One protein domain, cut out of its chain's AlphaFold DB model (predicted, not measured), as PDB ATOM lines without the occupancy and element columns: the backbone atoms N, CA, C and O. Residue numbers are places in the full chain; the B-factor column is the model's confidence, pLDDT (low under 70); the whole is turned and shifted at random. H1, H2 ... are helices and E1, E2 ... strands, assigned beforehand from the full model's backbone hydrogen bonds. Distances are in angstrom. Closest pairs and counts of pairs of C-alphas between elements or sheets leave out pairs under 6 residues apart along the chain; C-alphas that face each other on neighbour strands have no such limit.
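Overview. This is residues 5 to 159 of the 372 residues of an uncharacterized protein of Vibrio owensii (UniProt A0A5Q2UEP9). The core is the second half of one long helix, H4, whose residues 76 to 86 pack under a small three-stranded sheet, with the helical hairpin H6 and H7 beside its last turns. Away from this body, residues 13 to 19, of which 14 to 19 belong to H1, stick out at the tip of a long arm. The 155 printed residues hold seven named helices and three strands, in the order H1 H2 H3 H4 E1 E2 E3 H5 H6 H7; the class is mostly helix. The sheet, E1 E2 E3, is antiparallel and a meander, each strand the antiparallel neighbour of the one before. The whole is compact, with a radius of gyration of the C-alphas of 16.1 A, yet elongated, spanning 54 by 33 by 29 A.

Arrangement. Start at H1, residues 14 to 19, which touches no helix. At H2, residues 28 to 41, look ahead to H7, residues 137 to 151: they only just touch, with 3 pairs of C-alphas within 8 A, the closest Gln 41 and Ser 138 at 7.1 A. H3, residues 54 to 57, touches the hub H4, residues 65 to 86; the closest C-alphas, Phe 57 and Leu 78, are 5.2 A apart. H4 is on the sheet of E1, residues 89 to 93, E2, residues 96 to 101, and E3, residues 107 to 112, at a height of 13.3 A over it, making two layers, a helix on one face of a sheet. The hairpin E1 and E2 has N 91 and O 98 within hydrogen-bond range at 2.9 A; the hairpin E2 and E3 has N 101 and O 107 at 2.8 A. H5, residues 115 to 118, touches H4, with the C-alphas of Ala 76 and Lys 117 closest at 4.4 A. H6, residues 122 to 131, touches H4 at a steep tilt of 43 degrees, the closest C-alphas being Leu 82 and Trp 125 at 6.9 A. H6 and H7 touch as a helical hairpin, opposite ways at a shallow tilt of 34 degrees, only just short of steep, with the C-alphas of Ile 131 and Lys 140 closest at 5.2 A. Every O i to N i+4 pair is within hydrogen-bond range in H2 and H6, against 16 of 18 in H4, 8 of 11 in H7 and 0 of 2 in H1, where 2 of 3 O i to N i+3 pairs are; H3 and H5 are too short for such a pair.

Along the chain. Find C-alpha 14 at (-59.616, 8.105, -53.558), where H1 begins; it runs 10.1 A. H2 runs 20.1 A, H3 5.7 A, and H4 30.7 A with a kink of 34 degrees near residue 72. E1, E2 and E3 run 13.5, 16.6 and 16.9 A, H5 6.7 A and H6 14.3 A. H7 runs 21.2 A to C-alpha 151 at (-21.321, 33.424, -50.924).

Size, cuts and confidence. The C-alphas farthest apart, Ala 18 and Ile 104, are 54.3 A apart. The printed part has no cut, and the link from H2 to H3 is long, with 12 residues. Mean pLDDT of the printed part is 92.4; look for values under 70 at residues 23 to 24.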
ATOM      1  N   LYS A   5     -45.506  11.336 -51.661       87.44
ATOM      2  CA  LYS A   5     -45.485  11.553 -50.212       87.44
ATOM      3  C   LYS A   5     -44.337  12.460 -49.786       87.44
ATOM      4  O   LYS A   5     -43.328  12.561 -50.491       87.44
ATOM      5  N   THR A   6     -44.522  13.088 -48.635       89.56
ATOM      6  CA  THR A   6     -43.440  13.601 -47.789       89.56
ATOM      7  C   THR A   6     -43.186  12.593 -46.664       89.56
ATOM      8  O   THR A   6     -43.740  11.487 -46.686       89.56
ATOM      9  N   ASP A   7     -42.365  12.941 -45.675       86.75
ATOM     10  CA  ASP A   7     -42.177  12.083 -44.501       86.75
ATOM     11  C   ASP A   7     -43.465  11.932 -43.656       86.75
ATOM     12  O   ASP A   7     -43.628  10.908 -42.986       86.75
ATOM     13  N   TYR A   8     -44.377  12.914 -43.733       89.19
ATOM     14  CA  TYR A   8     -45.585  13.050 -42.914       89.19
ATOM     15  C   TYR A   8     -46.891  12.983 -43.725       89.19
ATOM     16  O   TYR A   8     -47.852  12.338 -43.300       89.19
ATOM     17  N   PHE A   9     -46.955  13.629 -44.895       89.62
ATOM     18  CA  PHE A   9     -48.167  13.695 -45.720       89.62
ATOM     19  C   PHE A   9     -48.138  12.662 -46.849       89.62
ATOM     20  O   PHE A   9     -47.168  12.560 -47.599       89.62
ATOM     21  N   HIS A  10     -49.246  11.938 -47.029       87.81
ATOM     22  CA  HIS A  10     -49.425  10.969 -48.110       87.81
ATOM     23  C   HIS A  10     -50.549  11.411 -49.048       87.81
ATOM     24  O   HIS A  10     -51.680  11.627 -48.611       87.81
ATOM     25  N   PHE A  11     -50.257  11.493 -50.346       87.56
ATOM     26  CA  PHE A  11     -51.237  11.847 -51.371       87.56
ATOM     27  C   PHE A  11     -51.676  10.589 -52.114       87.56
ATOM     28  O   PHE A  11     -50.940  10.027 -52.931       87.56
ATOM     29  N   VAL A  12     -52.888  10.135 -51.799       84.69
ATOM     30  CA  VAL A  12     -53.443   8.862 -52.269       84.69
ATOM     31  C   VAL A  12     -54.704   9.135 -53.092       84.69
ATOM     32  O   VAL A  12     -55.579   9.867 -52.627       84.69
ATOM     33  N   PRO A  13     -54.838   8.563 -54.304       83.50
ATOM     34  CA  PRO A  13     -56.092   8.615 -55.046       83.50
ATOM     35  C   PRO A  13     -57.235   8.003 -54.233       83.50
ATOM     36  O   PRO A  13     -57.056   6.954 -53.617       83.50
ATOM     37  N   VAL A  14     -58.430   8.599 -54.290       85.12
ATOM     38  CA  VAL A  14     -59.616   8.105 -53.558       85.12
ATOM     39  C   VAL A  14     -59.895   6.626 -53.860       85.12
ATOM     40  O   VAL A  14     -60.206   5.859 -52.954       85.12
ATOM     41  N   SER A  15     -59.693   6.198 -55.110       86.56
ATOM     42  CA  SER A  15     -59.861   4.804 -55.542       86.56
ATOM     43  C   SER A  15     -58.891   3.814 -54.889       86.56
ATOM     44  O   SER A  15     -59.195   2.629 -54.815       86.56
ATOM     45  N   ALA A  16     -57.733   4.279 -54.416       83.25
ATOM     46  CA  ALA A  16     -56.699   3.457 -53.794       83.25
ATOM     47  C   ALA A  16     -56.714   3.531 -52.256       83.25
ATOM     48  O   ALA A  16     -55.936   2.827 -51.609       83.25
ATOM     49  N   LEU A  17     -57.590   4.357 -51.666       82.94
ATOM     50  CA  LEU A  17     -57.627   4.615 -50.225       82.94
ATOM     51  C   LEU A  17     -57.916   3.346 -49.409       82.94
ATOM     52  O   LEU A  17     -57.269   3.117 -48.393       82.94
ATOM     53  N   ALA A  18     -58.825   2.488 -49.885       80.88
ATOM     54  CA  ALA A  18     -59.201   1.244 -49.203       80.88
ATOM     55  C   ALA A  18     -58.055   0.216 -49.122       80.88
ATOM     56  O   ALA A  18     -58.035  -0.627 -48.231       80.88
ATOM     57  N   THR A  19     -57.095   0.290 -50.045       80.19
ATOM     58  CA  THR A  19     -55.931  -0.607 -50.122       80.19
ATOM     59  C   THR A  19     -54.639   0.058 -49.650       80.19
ATOM     60  O   THR A  19     -53.562  -0.530 -49.757       80.19
ATOM     61  N   PHE A  20     -54.709   1.307 -49.181       78.94
ATOM     62  CA  PHE A  20     -53.529   2.064 -48.793       78.94
ATOM     63  C   PHE A  20     -52.985   1.570 -47.453       78.94
ATOM     64  O   PHE A  20     -53.631   1.685 -46.415       78.94
ATOM     65  N   ILE A  21     -51.755   1.062 -47.479       73.62
ATOM     66  CA  ILE A  21     -51.007   0.705 -46.277       73.62
ATOM     67  C   ILE A  21     -50.021   1.834 -45.994       73.62
ATOM     68  O   ILE A  21     -49.117   2.101 -46.792       73.62
ATOM     69  N   LYS A  22     -50.184   2.488 -44.842       70.06
ATOM     70  CA  LYS A  22     -49.237   3.499 -44.373       70.06
ATOM     71  C   LYS A  22     -47.905   2.819 -44.061       70.06
ATOM     72  O   LYS A  22     -47.834   1.938 -43.210       70.06
ATOM     73  N   LYS A  23     -46.842   3.236 -44.745       67.12
ATOM     74  CA  LYS A  23     -45.471   2.881 -44.372       67.12
ATOM     75  C   LYS A  23     -44.905   4.057 -43.586       67.12
ATOM     76  O   LYS A  23     -44.662   5.104 -44.181       67.12
ATOM     77  N   ASP A  24     -44.760   3.900 -42.272       62.81
ATOM     78  CA  ASP A  24     -44.251   4.967 -41.407       62.81
ATOM     79  C   ASP A  24     -42.785   5.276 -41.748       62.81
ATOM     80  O   ASP A  24     -41.883   4.477 -41.503       62.81
ATOM     81  N   SER A  25     -42.564   6.444 -42.347       70.81
ATOM     82  CA  SER A  25     -41.252   7.089 -42.515       70.81
ATOM     83  C   SER A  25     -41.018   8.210 -41.494       70.81
ATOM     84  O   SER A  25     -39.895   8.685 -41.346       70.81
ATOM     85  N   PHE A  26     -42.066   8.618 -40.776       82.50
ATOM     86  CA  PHE A  26     -42.038   9.710 -39.810       82.50
ATOM     87  C   PHE A  26     -41.361   9.311 -38.491       82.50
ATOM     88  O   PHE A  26     -41.662   8.268 -37.909       82.50
ATOM     89  N   SER A  27     -40.493  10.185 -37.973       88.19
ATOM     90  CA  SER A  27     -39.832  10.014 -36.676       88.19
ATOM     91  C   SER A  27     -40.212  11.138 -35.715       88.19
ATOM     92  O   SER A  27     -39.681  12.248 -35.791       88.19
ATOM     93  N   ILE A  28     -41.079  10.826 -34.743       89.31
ATOM     94  CA  ILE A  28     -41.470  11.755 -33.663       89.31
ATOM     95  C   ILE A  28     -40.236  12.251 -32.900       89.31
ATOM     96  O   ILE A  28     -40.136  13.431 -32.573       89.31
ATOM     97  N   LYS A  29     -39.270  11.357 -32.648       91.06
ATOM     98  CA  LYS A  29     -38.023  11.704 -31.963       91.06
ATOM     99  C   LYS A  29     -37.257  12.786 -32.729       91.06
ATOM    100  O   LYS A  29     -36.895  13.792 -32.133       91.06
ATOM    101  N   ARG A  30     -37.069  12.604 -34.043       90.94
ATOM    102  CA  ARG A  30     -36.396  13.596 -34.895       90.94
ATOM    103  C   ARG A  30     -37.126  14.934 -34.859       90.94
ATOM    104  O   ARG A  30     -36.477  15.951 -34.659       90.94
ATOM    105  N   CYS A  31     -38.450  14.926 -35.006       92.69
ATOM    106  CA  CYS A  31     -39.250  16.147 -34.955       92.69
ATOM    107  C   CYS A  31     -39.016  16.920 -33.647       92.69
ATOM    108  O   CYS A  31     -38.629  18.089 -33.678       92.69
ATOM    109  N   ASN A  32     -39.127  16.239 -32.505       93.50
ATOM    110  CA  ASN A  32     -38.909  16.847 -31.192       93.50
ATOM    111  C   ASN A  32     -37.474  17.363 -31.008       93.50
ATOM    112  O   ASN A  32     -37.280  18.458 -30.478       93.50
ATOM    113  N   ASP A  33     -36.470  16.598 -31.444       93.00
ATOM    114  CA  ASP A  33     -35.062  16.976 -31.311       93.00
ATOM    115  C   ASP A  33     -34.741  18.231 -32.140       93.00
ATOM    116  O   ASP A  33     -34.121  19.170 -31.635       93.00
ATOM    117  N   VAL A  34     -35.209  18.286 -33.390       94.62
ATOM    118  CA  VAL A  34     -34.965  19.412 -34.304       94.62
ATOM    119  C   VAL A  34     -35.703  20.669 -33.841       94.62
ATOM    120  O   VAL A  34     -35.095  21.740 -33.780       94.62
ATOM    121  N   VAL A  35     -36.966  20.549 -33.417       94.56
ATOM    122  CA  VAL A  35     -37.735  21.665 -32.832       94.56
ATOM    123  C   VAL A  35     -37.055  22.204 -31.572       94.56
ATOM    124  O   VAL A  35     -36.876  23.411 -31.441       94.56
ATOM    125  N   LYS A  36     -36.589  21.324 -30.679       93.81
ATOM    126  CA  LYS A  36     -35.883  21.728 -29.456       93.81
ATOM    127  C   LYS A  36     -34.589  22.485 -29.746       93.81
ATOM    128  O   LYS A  36     -34.239  23.396 -28.997       93.81
ATOM    129  N   ILE A  37     -33.850  22.100 -30.788       93.75
ATOM    130  CA  ILE A  37     -32.644  22.823 -31.212       93.75
ATOM    131  C   ILE A  37     -33.031  24.185 -31.790       93.75
ATOM    132  O   ILE A  37     -32.457  25.186 -31.360       93.75
ATOM    133  N   ARG A  38     -34.026  24.237 -32.689       94.50
ATOM    134  CA  ARG A  38     -34.547  25.494 -33.246       94.50
ATOM    135  C   ARG A  38     -34.940  26.452 -32.132       94.50
ATOM    136  O   ARG A  38     -34.416  27.550 -32.099       94.50
ATOM    137  N   ASP A  39     -35.771  26.040 -31.181       93.81
ATOM    138  CA  ASP A  39     -36.286  26.936 -30.133       93.81
ATOM    139  C   ASP A  39     -35.187  27.474 -29.199       93.81
ATOM    140  O   ASP A  39     -35.360  28.506 -28.557       93.81
ATOM    141  N   ARG A  40     -34.037  26.792 -29.127       94.06
ATOM    142  CA  ARG A  40     -32.864  27.250 -28.368       94.06
ATOM    143  C   ARG A  40     -31.953  28.188 -29.156       94.06
ATOM    144  O   ARG A  40     -31.216  28.946 -28.536       94.06
ATOM    145  N   GLN A  41     -31.929  28.079 -30.484       94.44
ATOM    146  CA  GLN A  41     -30.903  28.691 -31.342       94.44
ATOM    147  C   GLN A  41     -31.464  29.675 -32.379       94.44
ATOM    148  O   GLN A  41     -30.710  30.449 -32.979       94.44
ATOM    149  N   CYS A  42     -32.769  29.633 -32.621       94.38
ATOM    150  CA  CYS A  42     -33.507  30.402 -33.611       94.38
ATOM    151  C   CYS A  42     -34.758  30.984 -32.948       94.38
ATOM    152  O   CYS A  42     -35.493  30.300 -32.239       94.38
ATOM    153  N   SER A  43     -35.045  32.249 -33.225       94.94
ATOM    154  CA  SER A  43     -36.255  32.917 -32.758       94.94
ATOM    155  C   SER A  43     -37.272  32.986 -33.893       94.94
ATOM    156  O   SER A  43     -37.269  33.929 -34.688       94.94
ATOM    157  N   PHE A  44     -38.165  31.999 -33.956       95.94
ATOM    158  CA  PHE A  44     -39.285  32.000 -34.894       95.94
ATOM    159  C   PHE A  44     -40.559  32.510 -34.214       95.94
ATOM    160  O   PHE A  44     -41.161  31.825 -33.390       95.94
ATOM    161  N   ALA A  45     -40.985  33.722 -34.567       94.75
ATOM    162  CA  ALA A  45     -42.074  34.415 -33.881       94.75
ATOM    163  C   ALA A  45     -43.439  33.704 -33.992       94.75
ATOM    164  O   ALA A  45     -44.256  33.803 -33.081       94.75
ATOM    165  N   ASN A  46     -43.675  32.935 -35.060       95.00
ATOM    166  CA  ASN A  46     -44.925  32.197 -35.269       95.00
ATOM    167  C   ASN A  46     -44.853  30.731 -34.789       95.00
ATOM    168  O   ASN A  46     -45.765  29.953 -35.081       95.00
ATOM    169  N   ALA A  47     -43.803  30.337 -34.054       91.88
ATOM    170  CA  ALA A  47     -43.554  28.946 -33.656       91.88
ATOM    171  C   ALA A  47     -44.697  28.303 -32.850       91.88
ATOM    172  O   ALA A  47     -44.959  27.114 -33.020       91.88
ATOM    173  N   SER A  48     -45.415  29.069 -32.021       90.44
ATOM    174  CA  SER A  48     -46.558  28.568 -31.235       90.44
ATOM    175  C   SER A  48     -47.724  28.095 -32.108       90.44
ATOM    176  O   SER A  48     -48.442  27.168 -31.744       90.44
ATOM    177  N   THR A  49     -47.892  28.718 -33.272       89.19
ATOM    178  CA  THR A  49     -48.934  28.400 -34.256       89.19
ATOM    179  C   THR A  49     -48.421  27.543 -35.415       89.19
ATOM    180  O   THR A  49     -49.212  27.083 -36.236       89.19
ATOM    181  N   TRP A  50     -47.105  27.313 -35.492       87.75
ATOM    182  CA  TRP A  50     -46.443  26.587 -36.575       87.75
ATOM    183  C   TRP A  50     -45.590  25.427 -36.035       87.75
ATOM    184  O   TRP A  50     -44.373  25.563 -35.864       87.75
ATOM    185  N   PRO A  51     -46.203  24.254 -35.786       84.12
ATOM    186  CA  PRO A  51     -45.509  23.093 -35.228       84.12
ATOM    187  C   PRO A  51     -44.706  22.295 -36.272       84.12
ATOM    188  O   PRO A  51     -44.161  21.239 -35.958       84.12
ATOM    189  N   TRP A  52     -44.661  22.746 -37.527       90.69
ATOM    190  CA  TRP A  52     -44.092  21.978 -38.631       90.69
ATOM    191  C   TRP A  52     -42.581  22.198 -38.781       90.69
ATOM    192  O   TRP A  52     -42.074  23.296 -38.547       90.69
ATOM    193  N   ILE A  53     -41.877  21.151 -39.219       95.06
ATOM    194  CA  ILE A  53     -40.456  21.185 -39.583       95.06
ATOM    195  C   ILE A  53     -40.304  21.100 -41.112       95.06
ATOM    196  O   ILE A  53     -41.234  20.638 -41.779       95.06
ATOM    197  N   PRO A  54     -39.148  21.490 -41.684       96.25
ATOM    198  CA  PRO A  54     -38.889  21.387 -43.119       96.25
ATOM    199  C   PRO A  54     -39.168  19.995 -43.718       96.25
ATOM    200  O   PRO A  54     -39.727  19.910 -44.809       96.25
ATOM    201  N   ASP A  55     -38.841  18.913 -43.000       94.75
ATOM    202  CA  ASP A  55     -39.024  17.522 -43.451       94.75
ATOM    203  C   ASP A  55     -40.477  17.225 -43.862       94.75
ATOM    204  O   ASP A  55     -40.703  16.602 -44.901       94.75
ATOM    205  N   HIS A  56     -41.452  17.798 -43.141       94.56
ATOM    206  CA  HIS A  56     -42.884  17.622 -43.403       94.56
ATOM    207  C   HIS A  56     -43.309  18.075 -44.801       94.56
ATOM    208  O   HIS A  56     -44.303  17.576 -45.330       94.56
ATOM    209  N   PHE A  57     -42.569  18.997 -45.417       95.19
ATOM    210  CA  PHE A  57     -42.930  19.597 -46.699       95.19
ATOM    211  C   PHE A  57     -42.073  19.109 -47.874       95.19
ATOM    212  O   PHE A  57     -42.444  19.333 -49.028       95.19
ATOM    213  N   LYS A  58     -40.953  18.416 -47.619       94.19
ATOM    214  CA  LYS A  58     -40.085  17.897 -48.684       94.19
ATOM    215  C   LYS A  58     -40.672  16.613 -49.273       94.19
ATOM    216  O   LYS A  58     -40.821  15.605 -48.587       94.19
ATOM    217  N   PHE A  59     -40.979  16.630 -50.567       91.06
ATOM    218  CA  PHE A  59     -41.384  15.422 -51.291       91.06
ATOM    219  C   PHE A  59     -40.195  14.477 -51.499       91.06
ATOM    220  O   PHE A  59     -39.114  14.914 -51.888       91.06
ATOM    221  N   GLU A  60     -40.415  13.175 -51.301       85.81
ATOM    222  CA  GLU A  60     -39.382  12.143 -51.506       85.81
ATOM    223  C   GLU A  60     -39.076  11.879 -52.989       85.81
ATOM    224  O   GLU A  60     -38.004  11.392 -53.341       85.81
ATOM    225  N   SER A  61     -40.023  12.184 -53.875       83.31
ATOM    226  CA  SER A  61     -39.911  11.979 -55.319       83.31
ATOM    227  C   SER A  61     -40.682  13.053 -56.077       83.31
ATOM    228  O   SER A  61     -41.620  13.641 -55.534       83.31
ATOM    229  N   ALA A  62     -40.354  13.252 -57.357       81.12
ATOM    230  CA  ALA A  62     -41.089  14.175 -58.217       81.12
ATOM    231  C   ALA A  62     -42.607  13.877 -58.178       81.12
ATOM    232  O   ALA A  62     -43.011  12.717 -58.341       81.12
ATOM    233  N   PRO A  63     -43.455  14.888 -57.931       79.19
ATOM    234  CA  PRO A  63     -44.892  14.690 -57.801       79.19
ATOM    235  C   PRO A  63     -45.521  14.332 -59.150       79.19
ATOM    236  O   PRO A  63     -45.071  14.762 -60.215       79.19
ATOM    237  N   HIS A  64     -46.631  13.598 -59.109       82.44
ATOM    238  CA  HIS A  64     -47.468  13.430 -60.293       82.44
ATOM    239  C   HIS A  64     -48.003  14.795 -60.772       82.44
ATOM    240  O   HIS A  64     -48.349  15.646 -59.952       82.44
ATOM    241  N   LYS A  65     -48.137  15.002 -62.093       83.75
ATOM    242  CA  LYS A  65     -48.559  16.294 -62.684       83.75
ATOM    243  C   LYS A  65     -49.873  16.837 -62.104       83.75
ATOM    244  O   LYS A  65     -50.033  18.046 -61.988       83.75
ATOM    245  N   SER A  66     -50.795  15.955 -61.711       86.31
ATOM    246  CA  SER A  66     -52.078  16.336 -61.096       86.31
ATOM    247  C   SER A  66     -51.939  16.993 -59.718       86.31
ATOM    248  O   SER A  66     -52.875  17.636 -59.263       86.31
ATOM    249  N   LEU A  67     -50.795  16.837 -59.045       88.38
ATOM    250  CA  LEU A  67     -50.518  17.402 -57.723       88.38
ATOM    251  C   LEU A  67     -49.691  18.691 -57.798       88.38
ATOM    252  O   LEU A  67     -49.198  19.154 -56.773       88.38
ATOM    253  N   ARG A  68     -49.531  19.286 -58.988       90.31
ATOM    254  CA  ARG A  68     -48.666  20.453 -59.201       90.31
ATOM    255  C   ARG A  68     -48.948  21.601 -58.226       90.31
ATOM    256  O   ARG A  68     -48.023  22.072 -57.580       90.31
ATOM    257  N   THR A  69     -50.207  22.007 -58.067       92.19
ATOM    258  CA  THR A  69     -50.585  23.110 -57.163       92.19
ATOM    259  C   THR A  69     -50.257  22.805 -55.701       92.19
ATOM    260  O   THR A  69     -49.832  23.688 -54.960       92.19
ATOM    261  N   ILE A  70     -50.419  21.546 -55.286       92.69
ATOM    262  CA  ILE A  70     -50.081  21.094 -53.931       92.69
ATOM    263  C   ILE A  70     -48.566  21.120 -53.739       92.69
ATOM    264  O   ILE A  70     -48.093  21.608 -52.719       92.69
ATOM    265  N   TYR A  71     -47.810  20.638 -54.724       92.69
ATOM    266  CA  TYR A  71     -46.353  20.668 -54.690       92.69
ATOM    267  C   TYR A  71     -45.812  22.093 -54.593       92.69
ATOM    268  O   TYR A  71     -44.962  22.368 -53.756       92.69
ATOM    269  N   GLU A  72     -46.336  23.014 -55.402       94.94
ATOM    270  CA  GLU A  72     -45.958  24.430 -55.364       94.94
ATOM    271  C   GLU A  72     -46.258  25.051 -53.990       94.94
ATOM    272  O   GLU A  72     -45.416  25.756 -53.435       94.94
ATOM    273  N   ALA A  73     -47.417  24.742 -53.397       95.38
ATOM    274  CA  ALA A  73     -47.751  25.183 -52.043       95.38
ATOM    275  C   ALA A  73     -46.788  24.602 -50.993       95.38
ATOM    276  O   ALA A  73     -46.259  25.344 -50.171       95.38
ATOM    277  N   PHE A  74     -46.507  23.300 -51.046       95.94
ATOM    278  CA  PHE A  74     -45.560  22.640 -50.146       95.94
ATOM    279  C   PHE A  74     -44.137  23.174 -50.306       95.94
ATOM    280  O   PHE A  74     -43.438  23.322 -49.310       95.94
ATOM    281  N   ASN A  75     -43.716  23.529 -51.519       96.44
ATOM    282  CA  ASN A  75     -42.406  24.126 -51.747       96.44
ATOM    283  C   ASN A  75     -42.290  25.509 -51.085       96.44
ATOM    284  O   ASN A  75     -41.283  25.804 -50.444       96.44
ATOM    285  N   ALA A  76     -43.346  26.330 -51.136       97.25
ATOM    286  CA  ALA A  76     -43.377  27.580 -50.378       97.25
ATOM    287  C   ALA A  76     -43.288  27.330 -48.859       97.25
ATOM    288  O   ALA A  76     -42.493  27.976 -48.178       97.25
ATOM    289  N   LEU A  77     -44.040  26.353 -48.332       96.56
ATOM    290  CA  LEU A  77     -43.999  25.972 -46.911       96.56
ATOM    291  C   LEU A  77     -42.620  25.444 -46.485       96.56
ATOM    292  O   LEU A  77     -42.148  25.770 -45.393       96.56
ATOM    293  N   LEU A  78     -41.963  24.668 -47.349       97.56
ATOM    294  CA  LEU A  78     -40.601  24.182 -47.158       97.56
ATOM    295  C   LEU A  78     -39.625  25.353 -47.041       97.56
ATOM    296  O   LEU A  78     -38.874  25.406 -46.074       97.56
ATOM    297  N   ASN A  79     -39.668  26.303 -47.978       97.88
ATOM    298  CA  ASN A  79     -38.768  27.458 -48.000       97.88
ATOM    299  C   ASN A  79     -38.946  28.351 -46.760       97.88
ATOM    300  O   ASN A  79     -37.964  28.684 -46.098       97.88
ATOM    301  N   VAL A  80     -40.191  28.653 -46.374       97.06
ATOM    302  CA  VAL A  80     -40.498  29.371 -45.120       97.06
ATOM    303  C   VAL A  80     -39.947  28.620 -43.906       97.06
ATOM    304  O   VAL A  80     -39.319  29.211 -43.024       97.06
ATOM    305  N   SER A  81     -40.156  27.303 -43.861       96.75
ATOM    306  CA  SER A  81     -39.681  26.482 -42.751       96.75
ATOM    307  C   SER A  81     -38.152  26.461 -42.706       96.75
ATOM    308  O   SER A  81     -37.587  26.680 -41.642       96.75
ATOM    309  N   LEU A  82     -37.461  26.288 -43.834       98.19
ATOM    310  CA  LEU A  82     -35.996  26.311 -43.897       98.19
ATOM    311  C   LEU A  82     -35.419  27.615 -43.338       98.19
ATOM    312  O   LEU A  82     -34.509  27.562 -42.510       98.19
ATOM    313  N   LEU A  83     -36.001  28.763 -43.701       97.88
ATOM    314  CA  LEU A  83     -35.617  30.056 -43.131       97.88
ATOM    315  C   LEU A  83     -35.725  30.050 -41.601       97.88
ATOM    316  O   LEU A  83     -34.759  30.401 -40.926       97.88
ATOM    317  N   SER A  84     -36.840  29.559 -41.048       97.12
ATOM    318  CA  SER A  84     -37.058  29.504 -39.591       97.12
ATOM    319  C   SER A  84     -36.100  28.579 -38.827       97.12
ATOM    320  O   SER A  84     -35.917  28.744 -37.620       97.12
ATOM    321  N   PHE A  85     -35.474  27.615 -39.511       97.62
ATOM    322  CA  PHE A  85     -34.518  26.674 -38.918       97.62
ATOM    323  C   PHE A  85     -33.051  27.071 -39.142       97.62
ATOM    324  O   PHE A  85     -32.181  26.526 -38.463       97.62
ATOM    325  N   VAL A  86     -32.756  28.012 -40.042       97.81
ATOM    326  CA  VAL A  86     -31.381  28.454 -40.342       97.81
ATOM    327  C   VAL A  86     -31.118  29.883 -39.866       97.81
ATOM    328  O   VAL A  86     -30.090  30.142 -39.237       97.81
ATOM    329  N   ALA A  87     -32.040  30.817 -40.099       97.75
ATOM    330  CA  ALA A  87     -31.876  32.211 -39.701       97.75
ATOM    331  C   ALA A  87     -31.921  32.386 -38.171       97.75
ATOM    332  O   ALA A  87     -32.407  31.527 -37.431       97.75
ATOM    333  N   ASN A  88     -31.399  33.509 -37.675       97.75
ATOM    334  CA  ASN A  88     -31.440  33.836 -36.248       97.75
ATOM    335  C   ASN A  88     -32.854  34.239 -35.833       97.75
ATOM    336  O   ASN A  88     -33.305  33.869 -34.750       97.75
ATOM    337  N   ARG A  89     -33.545  35.002 -36.685       97.69
ATOM    338  CA  ARG A  89     -34.934  35.410 -36.479       97.69
ATOM    339  C   ARG A  89     -35.741  35.212 -37.750       97.69
ATOM    340  O   ARG A  89     -35.256  35.501 -38.841       97.69
ATOM    341  N   THR A  90     -36.984  34.780 -37.593       97.50
ATOM    342  CA  THR A  90     -37.953  34.682 -38.689       97.50
ATOM    343  C   THR A  90     -39.327  35.092 -38.186       97.50
ATOM    344  O   THR A  90     -39.700  34.780 -37.050       97.50
ATOM    345  N   TYR A  91     -40.078  35.789 -39.026       96.19
ATOM    346  CA  TYR A  91     -41.432  36.238 -38.739       96.19
ATOM    347  C   TYR A  91     -42.280  36.176 -40.007       96.19
ATOM    348  O   TYR A  91     -41.796  36.453 -41.100       96.19
ATOM    349  N   ILE A  92     -43.539  35.779 -39.847       95.50
ATOM    350  CA  ILE A  92     -44.527  35.693 -40.916       95.50
ATOM    351  C   ILE A  92     -45.672  36.645 -40.587       95.50
ATOM    352  O   ILE A  92     -46.281  36.539 -39.518       95.50
ATOM    353  N   SER A  93     -45.992  37.539 -41.521       94.06
ATOM    354  CA  SER A  93     -47.081  38.508 -41.396       94.06
ATOM    355  C   SER A  93     -47.603  38.932 -42.755       94.06
ATOM    356  O   SER A  93     -46.820  39.181 -43.659       94.06
ATOM    357  N   ASN A  94     -48.924  39.066 -42.896       89.62
ATOM    358  CA  ASN A  94     -49.569  39.598 -44.104       89.62
ATOM    359  C   ASN A  94     -49.061  38.963 -45.417       89.62
ATOM    360  O   ASN A  94     -48.791  39.669 -46.383       89.62
ATOM    361  N   SER A  95     -48.921  37.632 -45.444       92.44
ATOM    362  CA  SER A  95     -48.396  36.852 -46.585       92.44
ATOM    363  C   SER A  95     -46.919  37.081 -46.931       92.44
ATOM    364  O   SER A  95     -46.446  36.572 -47.947       92.44
ATOM    365  N   LEU A  96     -46.180  37.774 -46.069       96.75
ATOM    366  CA  LEU A  96     -44.740  37.965 -46.162       96.75
ATOM    367  C   LEU A  96     -44.036  37.093 -45.122       96.75
ATOM    368  O   LEU A  96     -44.533  36.898 -44.009       96.75
ATOM    369  N   VAL A  97     -42.869  36.573 -45.487       97.06
ATOM    370  CA  VAL A  97     -41.900  36.018 -44.545       97.06
ATOM    371  C   VAL A  97     -40.663  36.900 -44.552       97.06
ATOM    372  O   VAL A  97     -40.048  37.113 -45.595       97.06
ATOM    373  N   SER A  98     -40.286  37.391 -43.382       97.88
ATOM    374  CA  SER A  98     -39.061  38.156 -43.180       97.88
ATOM    375  C   SER A  98     -38.111  37.341 -42.309       97.88
ATOM    376  O   SER A  98     -38.522  36.694 -41.337       97.88
ATOM    377  N   TYR A  99     -36.826  37.362 -42.642       97.88
ATOM    378  CA  TYR A  99     -35.794  36.720 -41.839       97.88
ATOM    379  C   TYR A  99     -34.632  37.671 -41.571       97.88
ATOM    380  O   TYR A  99     -34.373  38.602 -42.328       97.88
ATOM    381  N   PHE A 100     -33.915  37.396 -40.487       98.00
ATOM    382  CA  PHE A 100     -32.664  38.052 -40.141       98.00
ATOM    383  C   PHE A 100     -31.639  36.988 -39.758       98.00
ATOM    384  O   PHE A 100     -31.860  36.205 -38.827       98.00
ATOM    385  N   LEU A 101     -30.525  36.964 -40.480       97.75
ATOM    386  CA  LEU A 101     -29.387  36.095 -40.237       97.75
ATOM    387  C   LEU A 101     -28.186  36.962 -39.859       97.75
ATOM    388  O   LEU A 101     -27.767  37.820 -40.627       97.75
ATOM    389  N   ASN A 102     -27.657  36.721 -38.664       94.25
ATOM    390  CA  ASN A 102     -26.466  37.364 -38.137       94.25
ATOM    391  C   ASN A 102     -25.315  36.362 -38.151       94.25
ATOM    392  O   ASN A 102     -25.423  35.268 -37.583       94.25
ATOM    393  N   GLY A 103     -24.244  36.759 -38.822       90.38
ATOM    394  CA  GLY A 103     -23.005  36.010 -38.944       90.38
ATOM    395  C   GLY A 103     -21.846  36.970 -39.184       90.38
ATOM    396  O   GLY A 103     -21.827  38.071 -38.641       90.38
ATOM    397  N   ILE A 104     -20.896  36.594 -40.042       88.31
ATOM    398  CA  ILE A 104     -19.772  37.471 -40.410       88.31
ATOM    399  C   ILE A 104     -20.226  38.741 -41.155       88.31
ATOM    400  O   ILE A 104     -19.586  39.784 -41.066       88.31
ATOM    401  N   LYS A 105     -21.354  38.642 -41.865       92.75
ATOM    402  CA  LYS A 105     -22.120  39.733 -42.466       92.75
ATOM    403  C   LYS A 105     -23.592  39.465 -42.163       92.75
ATOM    404  O   LYS A 105     -24.031  38.317 -42.217       92.75
ATOM    405  N   ASP A 106     -24.343  40.514 -41.858       94.00
ATOM    406  CA  ASP A 106     -25.782  40.399 -41.639       94.00
ATOM    407  C   ASP A 106     -26.530  40.289 -42.975       94.00
ATOM    408  O   ASP A 106     -26.259  41.039 -43.917       94.00
ATOM    409  N   LEU A 107     -27.506  39.382 -43.038       96.12
ATOM    410  CA  LEU A 107     -28.481  39.281 -44.124       96.12
ATOM    411  C   LEU A 107     -29.890  39.468 -43.569       96.12
ATOM    412  O   LEU A 107     -30.274  38.841 -42.579       96.12
ATOM    413  N   SER A 108     -30.678  40.301 -44.238       96.06
ATOM    414  CA  SER A 108     -32.072  40.546 -43.884       96.06
ATOM    415  C   SER A 108     -32.879  40.761 -45.150       96.06
ATOM    416  O   SER A 108     -32.657  41.741 -45.857       96.06
ATOM    417  N   THR A 109     -33.836  39.873 -45.395       95.94
ATOM    418  CA  THR A 109     -34.670  39.909 -46.599       95.94
ATOM    419  C   THR A 109     -36.108  39.559 -46.242       95.94
ATOM    420  O   THR A 109     -36.384  38.893 -45.236       95.94
ATOM    421  N   GLU A 110     -37.031  40.034 -47.069       97.06
ATOM    422  CA  GLU A 110     -38.450  39.731 -46.997       97.06
ATOM    423  C   GLU A 110     -38.938  39.182 -48.338       97.06
ATOM    424  O   GLU A 110     -38.578  39.691 -49.400       97.06
ATOM    425  N   HIS A 111     -39.768  38.143 -48.280       97.12
ATOM    426  CA  HIS A 111     -40.352  37.507 -49.452       97.12
ATOM    427  C   HIS A 111     -41.859  37.383 -49.314       97.12
ATOM    428  O   HIS A 111     -42.370  36.952 -48.281       97.12
ATOM    429  N   ASP A 112     -42.564  37.640 -50.411       96.94
ATOM    430  CA  ASP A 112     -43.935  37.171 -50.570       96.94
ATOM    431  C   ASP A 112     -43.963  35.637 -50.603       96.94
ATOM    432  O   ASP A 112     -43.256  35.004 -51.391       96.94
ATOM    433  N   ILE A 113     -44.786  35.012 -49.761       95.50
ATOM    434  CA  ILE A 113     -44.873  33.549 -49.665       95.50
ATOM    435  C   ILE A 113     -45.268  32.916 -51.010       95.50
ATOM    436  O   ILE A 113     -44.821  31.813 -51.332       95.50
ATOM    437  N   ALA A 114     -46.071  33.592 -51.835       95.38
ATOM    438  CA  ALA A 114     -46.428  33.099 -53.159       95.38
ATOM    439  C   ALA A 114     -45.222  33.055 -54.108       95.38
ATOM    440  O   ALA A 114     -45.162  32.152 -54.944       95.38
ATOM    441  N   SER A 115     -44.245  33.957 -53.954       95.50
ATOM    442  CA  SER A 115     -43.007  33.940 -54.749       95.50
ATOM    443  C   SER A 115     -42.122  32.723 -54.437       95.50
ATOM    444  O   SER A 115     -41.436  32.201 -55.318       95.50
ATOM    445  N   LEU A 116     -42.219  32.185 -53.217       96.62
ATOM    446  CA  LEU A 116     -41.431  31.038 -52.757       96.62
ATOM    447  C   LEU A 116     -41.840  29.706 -53.399       96.62
ATOM    448  O   LEU A 116     -41.104  28.726 -53.288       96.62
ATOM    449  N   LYS A 117     -42.991  29.647 -54.083       95.88
ATOM    450  CA  LYS A 117     -43.509  28.421 -54.719       95.88
ATOM    451  C   LYS A 117     -42.549  27.822 -55.744       95.88
ATOM    452  O   LYS A 117     -42.546  26.607 -55.937       95.88
ATOM    453  N   HIS A 118     -41.731  28.654 -56.387       93.56
ATOM    454  CA  HIS A 118     -40.854  28.252 -57.491       93.56
ATOM    455  C   HIS A 118     -39.360  28.355 -57.165       93.56
ATOM    456  O   HIS A 118     -38.532  28.078 -58.030       93.56
ATOM    457  N   ILE A 119     -39.005  28.716 -55.930       95.25
ATOM    458  CA  ILE A 119     -37.607  28.777 -55.501       95.25
ATOM    459  C   ILE A 119     -37.092  27.361 -55.251       95.25
ATOM    460  O   ILE A 119     -37.712  26.588 -54.512       95.25
ATOM    461  N   ASN A 120     -35.951  27.035 -55.860       94.25
ATOM    462  CA  ASN A 120     -35.226  25.802 -55.590       94.25
ATOM    463  C   ASN A 120     -34.189  26.032 -54.481       94.25
ATOM    464  O   ASN A 120     -33.104  26.537 -54.749       94.25
ATOM    465  N   ALA A 121     -34.518  25.602 -53.265       95.56
ATOM    466  CA  ALA A 121     -33.628  25.664 -52.111       95.56
ATOM    467  C   ALA A 121     -33.018  24.288 -51.764       95.56
ATOM    468  O   ALA A 121     -32.850  23.955 -50.591       95.56
ATOM    469  N   ASP A 122     -32.711  23.449 -52.762       95.62
ATOM    470  CA  ASP A 122     -32.173  22.098 -52.541       95.62
ATOM    471  C   ASP A 122     -30.870  22.093 -51.730       95.62
ATOM    472  O   ASP A 122     -30.716  21.264 -50.831       95.62
ATOM    473  N   SER A 123     -29.949  23.027 -51.986       97.56
ATOM    474  CA  SER A 123     -28.703  23.098 -51.211       97.56
ATOM    475  C   SER A 123     -28.953  23.602 -49.789       97.56
ATOM    476  O   SER A 123     -28.350  23.087 -48.852       97.56
ATOM    477  N   LEU A 124     -29.895  24.533 -49.585       98.19
ATOM    478  CA  LEU A 124     -30.317  24.949 -48.241       98.19
ATOM    479  C   LEU A 124     -30.963  23.790 -47.471       98.19
ATOM    480  O   LEU A 124     -30.716  23.618 -46.280       98.19
ATOM    481  N   TRP A 125     -31.757  22.964 -48.153       97.81
ATOM    482  CA  TRP A 125     -32.314  21.735 -47.595       97.81
ATOM    483  C   TRP A 125     -31.212  20.753 -47.173       97.81
ATOM    484  O   TRP A 125     -31.251  20.232 -46.058       97.81
ATOM    485  N   GLN A 126     -30.194  20.531 -48.010       98.06
ATOM    486  CA  GLN A 126     -29.040  19.702 -47.640       98.06
ATOM    487  C   GLN A 126     -28.260  20.296 -46.460       98.06
ATOM    488  O   GLN A 126     -27.839  19.559 -45.568       98.06
ATOM    489  N   LEU A 127     -28.122  21.624 -46.412       98.31
ATOM    490  CA  LEU A 127     -27.438  22.322 -45.326       98.31
ATOM    491  C   LEU A 127     -28.207  22.145 -44.017       98.31
ATOM    492  O   LEU A 127     -27.615  21.809 -42.995       98.31
ATOM    493  N   TYR A 128     -29.532  22.284 -44.061       98.00
ATOM    494  CA  TYR A 128     -30.427  21.982 -42.948       98.00
ATOM    495  C   TYR A 128     -30.254  20.536 -42.463       98.00
ATOM    496  O   TYR A 128     -30.034  20.311 -41.272       98.00
ATOM    497  N   LEU A 129     -30.279  19.550 -43.369       96.94
ATOM    498  CA  LEU A 129     -30.064  18.150 -42.998       96.94
ATOM    499  C   LEU A 129     -28.704  17.934 -42.324       96.94
ATOM    500  O   LEU A 129     -28.622  17.184 -41.351       96.94
ATOM    501  N   TRP A 130     -27.654  18.604 -42.801       97.19
ATOM    502  CA  TRP A 130     -26.325  18.541 -42.202       97.19
ATOM    503  C   TRP A 130     -26.273  19.199 -40.816       97.19
ATOM    504  O   TRP A 130     -25.781  18.573 -39.875       97.19
ATOM    505  N   ILE A 131     -26.826  20.403 -40.641       97.69
ATOM    506  CA  ILE A 131     -26.877  21.113 -39.348       97.69
ATOM    507  C   ILE A 131     -27.599  20.265 -38.294       97.69
ATOM    508  O   ILE A 131     -27.094  20.054 -37.187       97.69
ATOM    509  N   TYR A 132     -28.769  19.744 -38.656       96.19
ATOM    510  CA  TYR A 132     -29.656  18.985 -37.777       96.19
ATOM    511  C   TYR A 132     -29.425  17.466 -37.858       96.19
ATOM    512  O   TYR A 132     -30.267  16.664 -37.442       96.19
ATOM    513  N   SER A 133     -28.270  17.053 -38.388       91.81
ATOM    514  CA  SER A 133     -27.752  15.695 -38.215       91.81
ATOM    515  C   SER A 133     -27.244  15.494 -36.782       91.81
ATOM    516  O   SER A 133     -27.158  16.432 -35.988       91.81
ATOM    517  N   SER A 134     -26.893  14.261 -36.422       77.88
ATOM    518  CA  SER A 134     -26.407  13.939 -35.078       77.88
ATOM    519  C   SER A 134     -25.186  14.780 -34.669       77.88
ATOM    520  O   SER A 134     -24.190  14.835 -35.395       77.88
ATOM    521  N   GLY A 135     -25.249  15.365 -33.469       84.25
ATOM    522  CA  GLY A 135     -24.127  16.012 -32.780       84.25
ATOM    523  C   GLY A 135     -23.799  17.441 -33.239       84.25
ATOM    524  O   GLY A 135     -23.892  17.770 -34.422       84.25
ATOM    525  N   ARG A 136     -23.382  18.276 -32.271       91.06
ATOM    526  CA  ARG A 136     -22.854  19.653 -32.434       91.06
ATOM    527  C   ARG A 136     -23.681  20.563 -33.367       91.06
ATOM    528  O   ARG A 136     -23.123  21.408 -34.057       91.06
ATOM    529  N   SER A 137     -25.011  20.429 -33.381       95.38
ATOM    530  CA  SER A 137     -25.888  21.234 -34.252       95.38
ATOM    531  C   SER A 137     -25.780  22.738 -34.000       95.38
ATOM    532  O   SER A 137     -25.884  23.507 -34.945       95.38
ATOM    533  N   SER A 138     -25.526  23.155 -32.753       94.50
ATOM    534  CA  SER A 138     -25.273  24.564 -32.411       94.50
ATOM    535  C   SER A 138     -24.057  25.111 -33.161       94.50
ATOM    536  O   SER A 138     -24.141  26.167 -33.782       94.50
ATOM    537  N   ASP A 139     -22.954  24.360 -33.166       95.50
ATOM    538  CA  ASP A 139     -21.707  24.757 -33.822       95.50
ATOM    539  C   ASP A 139     -21.876  24.751 -35.343       95.50
ATOM    540  O   ASP A 139     -21.520  25.718 -36.010       95.50
ATOM    541  N   LYS A 140     -22.498  23.698 -35.896       97.19
ATOM    542  CA  LYS A 140     -22.807  23.605 -37.333       97.19
ATOM    543  C   LYS A 140     -23.688  24.767 -37.798       97.19
ATOM    544  O   LYS A 140     -23.427  25.342 -38.848       97.19
ATOM    545  N   LEU A 141     -24.710  25.125 -37.017       97.06
ATOM    546  CA  LEU A 141     -25.601  26.249 -37.306       97.06
ATOM    547  C   LEU A 141     -24.863  27.592 -37.218       97.06
ATOM    548  O   LEU A 141     -25.036  28.433 -38.096       97.06
ATOM    549  N   GLY A 142     -24.020  27.784 -36.199       96.00
ATOM    550  CA  GLY A 142     -23.177  28.976 -36.065       96.00
ATOM    551  C   GLY A 142     -22.216  29.145 -37.245       96.00
ATOM    552  O   GLY A 142     -22.143  30.221 -37.834       96.00
ATOM    553  N   ILE A 143     -21.549  28.063 -37.656       97.12
ATOM    554  CA  ILE A 143     -20.690  28.048 -38.847       97.12
ATOM    555  C   ILE A 143     -21.507  28.349 -40.101       97.12
ATOM    556  O   ILE A 143     -21.123  29.224 -40.871       97.12
ATOM    557  N   ALA A 144     -22.649  27.690 -40.299       97.56
ATOM    558  CA  ALA A 144     -23.503  27.931 -41.458       97.56
ATOM    559  C   ALA A 144     -23.919  29.407 -41.568       97.56
ATOM    560  O   ALA A 144     -23.793  29.992 -42.640       97.56
ATOM    561  N   ARG A 145     -24.330  30.042 -40.462       97.50
ATOM    562  CA  ARG A 145     -24.682  31.473 -40.423       97.50
ATOM    563  C   ARG A 145     -23.502  32.393 -40.735       97.50
ATOM    564  O   ARG A 145     -23.699  33.442 -41.329       97.50
ATOM    565  N   ASN A 146     -22.277  32.006 -40.389       97.56
ATOM    566  CA  ASN A 146     -21.090  32.769 -40.777       97.56
ATOM    567  C   ASN A 146     -20.700  32.559 -42.243       97.56
ATOM    568  O   ASN A 146     -20.171  33.474 -42.862       97.56
ATOM    569  N   ILE A 147     -20.957  31.377 -42.799       97.56
ATOM    570  CA  ILE A 147     -20.542  31.017 -44.156       97.56
ATOM    571  C   ILE A 147     -21.542  31.495 -45.210       97.56
ATOM    572  O   ILE A 147     -21.108  32.051 -46.211       97.56
ATOM    573  N   ILE A 148     -22.855  31.326 -45.004       97.88
ATOM    574  CA  ILE A 148     -23.893  31.705 -45.987       97.88
ATOM    575  C   ILE A 148     -23.670  33.131 -46.545       97.88
ATOM    576  O   ILE A 148     -23.566  33.267 -47.766       97.88
ATOM    577  N   PRO A 149     -23.490  34.179 -45.711       96.19
ATOM    578  CA  PRO A 149     -23.366  35.564 -46.179       96.19
ATOM    579  C   PRO A 149     -22.091  35.882 -46.965       96.19
ATOM    580  O   PRO A 149     -21.971  36.982 -47.502       96.19
ATOM    581  N   LEU A 150     -21.119  34.963 -46.998       95.62
ATOM    582  CA  LEU A 150     -19.894  35.121 -47.784       95.62
ATOM    583  C   LEU A 150     -20.093  34.773 -49.260       95.62
ATOM    584  O   LEU A 150     -19.320  35.239 -50.093       95.62
ATOM    585  N   TYR A 151     -21.096  33.951 -49.574       96.00
ATOM    586  CA  TYR A 151     -21.321  33.424 -50.924       96.00
ATOM    587  C   TYR A 151     -22.612  33.940 -51.551       96.00
ATOM    588  O   TYR A 151     -22.689  34.048 -52.772       96.00
ATOM    589  N   VAL A 152     -23.625  34.248 -50.736       95.81
ATOM    590  CA  VAL A 152     -24.952  34.646 -51.214       95.81
ATOM    591  C   VAL A 152     -25.503  35.812 -50.401       95.81
ATOM    592  O   VAL A 152     -25.250  35.922 -49.202       95.81
ATOM    593  N   ASP A 153     -26.296  36.668 -51.045       95.06
ATOM    594  CA  ASP A 153     -26.997  37.781 -50.384       95.06
ATOM    595  C   ASP A 153     -28.409  37.395 -49.893       95.06
ATOM    596  O   ASP A 153     -29.101  38.193 -49.264       95.06
ATOM    597  N   ASP A 154     -28.830  36.155 -50.143       96.50
ATOM    598  CA  ASP A 154     -30.106  35.601 -49.695       96.50
ATOM    599  C   ASP A 154     -29.921  34.143 -49.262       96.50
ATOM    600  O   ASP A 154     -29.322  33.336 -49.975       96.50
ATOM    601  N   VAL A 155     -30.454  33.790 -48.090       97.25
ATOM    602  CA  VAL A 155     -30.353  32.441 -47.518       97.25
ATOM    603  C   VAL A 155     -30.958  31.391 -48.450       97.25
ATOM    604  O   VAL A 155     -30.420  30.288 -48.558       97.25
ATOM    605  N   LEU A 156     -32.039  31.718 -49.163       97.44
ATOM    606  CA  LEU A 156     -32.695  30.806 -50.100       97.44
ATOM    607  C   LEU A 156     -31.858  30.516 -51.352       97.44
ATOM    608  O   LEU A 156     -32.097  29.502 -52.006       97.44
ATOM    609  N   LEU A 157     -30.868  31.358 -51.659       96.88
ATOM    610  CA  LEU A 157     -29.942  31.168 -52.779       96.88
ATOM    611  C   LEU A 157     -28.731  30.300 -52.421       96.88
ATOM    612  O   LEU A 157     -27.862  30.109 -53.268       96.88
ATOM    613  N   THR A 158     -28.672  29.767 -51.193       97.38
ATOM    614  CA  THR A 158     -27.626  28.835 -50.750       97.38
ATOM    615  C   THR A 158     -27.366  27.769 -51.812       97.38
ATOM    616  O   THR A 158     -28.279  27.066 -52.254       97.38
ATOM    617  N   ASP A 159     -26.098  27.624 -52.184       95.81
ATOM    618  CA  ASP A 159     -25.641  26.719 -53.226       95.81
ATOM    619  C   ASP A 159     -24.715  25.622 -52.666       95.81
ATOM    620  O   ASP A 159     -24.529  25.462 -51.454       95.81
TER     621      ASP A 159